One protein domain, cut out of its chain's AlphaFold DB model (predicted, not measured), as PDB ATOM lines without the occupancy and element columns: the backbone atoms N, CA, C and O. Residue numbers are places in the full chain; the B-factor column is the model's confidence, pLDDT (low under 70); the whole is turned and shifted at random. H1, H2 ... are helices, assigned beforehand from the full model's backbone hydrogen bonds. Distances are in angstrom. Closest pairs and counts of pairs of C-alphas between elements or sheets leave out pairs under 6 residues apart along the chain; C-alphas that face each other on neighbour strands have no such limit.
ATOM      1  N   ASN A 112      11.769  34.604 -51.024       96.75
ATOM      2  CA  ASN A 112      12.058  33.261 -51.515       96.75
ATOM      3  C   ASN A 112      10.793  32.389 -51.479       96.75
ATOM      4  O   ASN A 112       9.809  32.732 -50.824       96.75
ATOM      5  N   ASP A 113      10.842  31.243 -52.154       96.50
ATOM      6  CA  ASP A 113       9.689  30.347 -52.302       96.50
ATOM      7  C   ASP A 113       9.197  29.761 -50.968       96.50
ATOM      8  O   ASP A 113       8.006  29.489 -50.816       96.50
ATOM      9  N   LEU A 114      10.085  29.595 -49.978       97.06
ATOM     10  CA  LEU A 114       9.701  29.126 -48.643       97.06
ATOM     11  C   LEU A 114       8.847  30.171 -47.916       97.06
ATOM     12  O   LEU A 114       7.820  29.825 -47.335       97.06
ATOM     13  N   GLU A 115       9.235  31.444 -47.987       97.00
ATOM     14  CA  GLU A 115       8.455  32.559 -47.446       97.00
ATOM     15  C   GLU A 115       7.129  32.734 -48.194       97.00
ATOM     16  O   GLU A 115       6.103  32.948 -47.554       97.00
ATOM     17  N   VAL A 116       7.119  32.591 -49.528       95.25
ATOM     18  CA  VAL A 116       5.876  32.630 -50.323       95.25
ATOM     19  C   VAL A 116       4.908  31.557 -49.838       95.25
ATOM     20  O   VAL A 116       3.745  31.851 -49.563       95.25
ATOM     21  N   LYS A 117       5.390  30.318 -49.696       96.44
ATOM     22  CA  LYS A 117       4.570  29.207 -49.220       96.44
ATOM     23  C   LYS A 117       4.036  29.471 -47.812       96.44
ATOM     24  O   LYS A 117       2.845  29.302 -47.584       96.44
ATOM     25  N   LEU A 118       4.886  29.944 -46.900       96.75
ATOM     26  CA  LEU A 118       4.484  30.267 -45.532       96.75
ATOM     27  C   LEU A 118       3.367  31.321 -45.491       96.75
ATOM     28  O   LEU A 118       2.387  31.143 -44.770       96.75
ATOM     29  N   VAL A 119       3.492  32.400 -46.270       95.75
ATOM     30  CA  VAL A 119       2.475  33.463 -46.341       95.75
ATOM     31  C   VAL A 119       1.151  32.920 -46.884       95.75
ATOM     32  O   VAL A 119       0.100  33.209 -46.315       95.75
ATOM     33  N   LEU A 120       1.187  32.106 -47.944       94.75
ATOM     34  CA  LEU A 120      -0.015  31.514 -48.539       94.75
ATOM     35  C   LEU A 120      -0.704  30.517 -47.599       94.75
ATOM     36  O   LEU A 120      -1.918  30.602 -47.421       94.75
ATOM     37  N   ASP A 121       0.057  29.617 -46.975       96.88
ATOM     38  CA  ASP A 121      -0.476  28.635 -46.024       96.88
ATOM     39  C   ASP A 121      -1.125  29.354 -44.824       96.88
ATOM     40  O   ASP A 121      -2.251  29.041 -44.434       96.88
ATOM     41  N   THR A 122      -0.470  30.405 -44.314       96.50
ATOM     42  CA  THR A 122      -1.012  31.252 -43.238       96.50
ATOM     43  C   THR A 122      -2.287  31.975 -43.679       96.50
ATOM     44  O   THR A 122      -3.253  32.056 -42.919       96.50
ATOM     45  N   PHE A 123      -2.334  32.480 -44.916       94.50
ATOM     46  CA  PHE A 123      -3.519  33.157 -45.445       94.50
ATOM     47  C   PHE A 123      -4.723  32.218 -45.506       94.50
ATOM     48  O   PHE A 123      -5.825  32.608 -45.120       94.50
ATOM     49  N   VAL A 124      -4.519  30.979 -45.965       94.12
ATOM     50  CA  VAL A 124      -5.580  29.966 -46.007       94.12
ATOM     51  C   VAL A 124      -6.112  29.694 -44.603       94.12
ATOM     52  O   VAL A 124      -7.326  29.748 -44.405       94.12
ATOM     53  N   GLU A 125      -5.227  29.497 -43.623       95.69
ATOM     54  CA  GLU A 125      -5.629  29.233 -42.241       95.69
ATOM     55  C   GLU A 125      -6.435  30.396 -41.636       95.69
ATOM     56  O   GLU A 125      -7.499  30.180 -41.051       95.69
ATOM     57  N   ILE A 126      -5.968  31.639 -41.796       93.75
ATOM     58  CA  ILE A 126      -6.672  32.817 -41.265       93.75
ATOM     59  C   ILE A 126      -8.030  32.990 -41.952       93.75
ATOM     60  O   ILE A 126      -9.037  33.227 -41.283       93.75
ATOM     61  N   LYS A 127      -8.082  32.838 -43.279       89.31
ATOM     62  CA  LYS A 127      -9.322  32.940 -44.055       89.31
ATOM     63  C   LYS A 127     -10.353  31.906 -43.598       89.31
ATOM     64  O   LYS A 127     -11.530  32.249 -43.481       89.31
ATOM     65  N   ASP A 128      -9.938  30.672 -43.323       91.19
ATOM     66  CA  ASP A 128     -10.848  29.617 -42.872       91.19
ATOM     67  C   ASP A 128     -11.404  29.920 -41.470       91.19
ATOM     68  O   ASP A 128     -12.616  29.850 -41.268       91.19
ATOM     69  N   LYS A 129     -10.560  30.383 -40.534       91.81
ATOM     70  CA  LYS A 129     -11.011  30.795 -39.189       91.81
ATOM     71  C   LYS A 129     -11.966  31.987 -39.228       91.81
ATOM     72  O   LYS A 129     -12.972  31.992 -38.525       91.81
ATOM     73  N   LEU A 130     -11.688  32.990 -40.062       89.69
ATOM     74  CA  LEU A 130     -12.596  34.128 -40.222       89.69
ATOM     75  C   LEU A 130     -13.914  33.703 -40.867       89.69
ATOM     76  O   LEU A 130     -14.977  34.127 -40.419       89.69
ATOM     77  N   SER A 131     -13.861  32.832 -41.874       86.94
ATOM     78  CA  SER A 131     -15.063  32.300 -42.524       86.94
ATOM     79  C   SER A 131     -15.968  31.565 -41.534       86.94
ATOM     80  O   SER A 131     -17.185  31.723 -41.607       86.94
ATOM     81  N   ASP A 132     -15.386  30.823 -40.589       88.19
ATOM     82  CA  ASP A 132     -16.108  30.151 -39.506       88.19
ATOM     83  C   ASP A 132     -16.805  31.154 -38.566       88.19
ATOM     84  O   ASP A 132     -18.011  31.061 -38.318       88.19
ATOM     85  N   VAL A 133     -16.085  32.200 -38.137       86.25
ATOM     86  CA  VAL A 133     -16.643  33.271 -37.292       86.25
ATOM     87  C   VAL A 133     -17.812  33.978 -37.982       86.25
ATOM     88  O   VAL A 133     -18.876  34.155 -37.379       86.25
ATOM     89  N   PHE A 134     -17.656  34.348 -39.257       80.25
ATOM     90  CA  PHE A 134     -18.736  34.969 -40.024       80.25
ATOM     91  C   PHE A 134     -19.896  33.990 -40.282       80.25
ATOM     92  O   PHE A 134     -21.056  34.394 -40.242       80.25
ATOM     93  N   GLY A 135     -19.593  32.703 -40.477       79.56
ATOM     94  CA  GLY A 135     -20.545  31.597 -40.599       79.56
ATOM     95  C   GLY A 135     -21.516  31.491 -39.431       79.56
ATOM     96  O   GLY A 135     -22.728  31.402 -39.632       79.56
ATOM     97  N   HIS A 136     -20.975  31.509 -38.216       78.44
ATOM     98  CA  HIS A 136     -21.722  31.164 -37.011       78.44
ATOM     99  C   HIS A 136     -22.287  32.363 -36.260       78.44
ATOM    100  O   HIS A 136     -23.396  32.289 -35.730       78.44
ATOM    101  N   PHE A 137     -21.546  33.466 -36.207       73.06
ATOM    102  CA  PHE A 137     -21.877  34.577 -35.311       73.06
ATOM    103  C   PHE A 137     -22.362  35.813 -36.055       73.06
ATOM    104  O   PHE A 137     -22.991  36.680 -35.452       73.06
ATOM    105  N   LEU A 138     -22.097  35.890 -37.360       72.50
ATOM    106  CA  LEU A 138     -22.418  37.042 -38.195       72.50
ATOM    107  C   LEU A 138     -23.014  36.625 -39.555       72.50
ATOM    108  O   LEU A 138     -22.605  37.162 -40.589       72.50
ATOM    109  N   PRO A 139     -23.999  35.706 -39.602       66.25
ATOM    110  CA  PRO A 139     -24.469  35.114 -40.858       66.25
ATOM    111  C   PRO A 139     -25.016  36.159 -41.843       66.25
ATOM    112  O   PRO A 139     -24.765  36.075 -43.041       66.25
ATOM    113  N   ALA A 140     -25.675  37.209 -41.343       69.00
ATOM    114  CA  ALA A 140     -26.157  38.315 -42.174       69.00
ATOM    115  C   ALA A 140     -25.021  39.149 -42.806       69.00
ATOM    116  O   ALA A 140     -25.202  39.750 -43.861       69.00
ATOM    117  N   GLN A 141     -23.848  39.195 -42.172       66.88
ATOM    118  CA  GLN A 141     -22.679  39.934 -42.658       66.88
ATOM    119  C   GLN A 141     -21.796  39.045 -43.542       66.88
ATOM    120  O   GLN A 141     -21.177  39.540 -44.481       66.88
ATOM    121  N   LEU A 142     -21.804  37.728 -43.314       60.97
ATOM    122  CA  LEU A 142     -21.203  36.738 -44.205       60.97
ATOM    123  C   LEU A 142     -21.796  36.813 -45.616       60.97
ATOM    124  O   LEU A 142     -21.059  36.701 -46.593       60.97
ATOM    125  N   ASP A 143     -23.107  37.020 -45.743       65.94
ATOM    126  CA  ASP A 143     -23.754  37.162 -47.051       65.94
ATOM    127  C   ASP A 143     -23.265  38.403 -47.809       65.94
ATOM    128  O   ASP A 143     -23.081  38.351 -49.027       65.94
ATOM    129  N   ILE A 144     -22.967  39.491 -47.093       67.38
ATOM    130  CA  ILE A 144     -22.341  40.693 -47.660       67.38
ATOM    131  C   ILE A 144     -20.893  40.382 -48.058       67.38
ATOM    132  O   ILE A 144     -20.484  40.688 -49.177       67.38
ATOM    133  N   LEU A 145     -20.133  39.707 -47.190       58.56
ATOM    134  CA  LEU A 145     -18.743  39.336 -47.457       58.56
ATOM    135  C   LEU A 145     -18.624  38.444 -48.704       58.56
ATOM    136  O   LEU A 145     -17.767  38.679 -49.547       58.56
ATOM    137  N   LYS A 146     -19.526  37.469 -48.872       68.50
ATOM    138  CA  LYS A 146     -19.592  36.577 -50.044       68.50
ATOM    139  C   LYS A 146     -19.932  37.311 -51.343       68.50
ATOM    140  O   LYS A 146     -19.491  36.886 -52.409       68.50
ATOM    141  N   GLN A 147     -20.722  38.382 -51.275       65.56
ATOM    142  CA  GLN A 147     -21.013  39.226 -52.436       65.56
ATOM    143  C   GLN A 147     -19.815  40.107 -52.807       65.56
ATOM    144  O   GLN A 147     -19.527  40.263 -53.991       65.56
ATOM    145  N   VAL A 148     -19.097  40.637 -51.810       60.00
ATOM    146  CA  VAL A 148     -17.939  41.523 -52.012       60.00
ATOM    147  C   VAL A 148     -16.682  40.754 -52.437       60.00
ATOM    148  O   VAL A 148     -15.961  41.226 -53.311       60.00
ATOM    149  N   LEU A 149     -16.426  39.560 -51.885       58.38
ATOM    150  CA  LEU A 149     -15.262  38.731 -52.249       58.38
ATOM    151  C   LEU A 149     -15.408  37.993 -53.591       58.38
ATOM    152  O   LEU A 149     -14.448  37.381 -54.049       58.38
ATOM    153  N   GLY A 150     -16.576  38.072 -54.233       46.16
ATOM    154  CA  GLY A 150     -16.813  37.526 -55.564       46.16
ATOM    155  C   GLY A 150     -16.973  36.003 -55.595       46.16
ATOM    156  O   GLY A 150     -16.142  35.231 -55.123       46.16
ATOM    157  N   LYS A 151     -18.045  35.545 -56.246       45.31
ATOM    158  CA  LYS A 151     -18.088  34.185 -56.793       45.31
ATOM    159  C   LYS A 151     -17.107  34.134 -57.975       45.31
ATOM    160  O   LYS A 151     -17.287  34.921 -58.904       45.31
TER     161      LYS A 151
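Overview. This is residues 112 to 151 of the 158 residues of the protein "uncharacterized protein LOC108080875" of Drosophila kikkawai (UniProt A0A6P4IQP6). One long helix, H1, makes the longest axis, and a short helix, H2, folds back from its end in a lopsided V. Residues 112 to 129, nearly all in H1, stick out free. The printed part has 40 residues with two named helices, H1 then H2, and no named strand; it is all helix. It is only just loose, close to extended, with a radius of gyration of the C-alphas of 12.9 A, and a rod spanning 39 by 19 by 9 A.

Arrangement. H1, residues 113 to 137, touches H2, residues 139 to 148, with residues 131 to 135 alone. The closest C-alphas are those of Phe 134 and Leu 142, 5.2 A apart. The two form a helical hairpin, running opposite ways at a steep tilt of 43 degrees. Every O i to N i+4 pair is within hydrogen-bond range in H1, and 5 of 6 in H2.

Along the chain. H1 begins at C-alpha 113 (9.689, 30.347, -52.302) and is 36.1 A long. H2, 14.4 A long, ends at C-alpha 148 (-17.939, 41.523, -52.012).

Size, cuts and confidence. The C-alphas farthest apart, of Asn 112 and Ala 140, are 39.7 A apart. The printed part has no cut, and the link from H1 to H2 is tight. Residues 139 to 151 have pLDDT under 70.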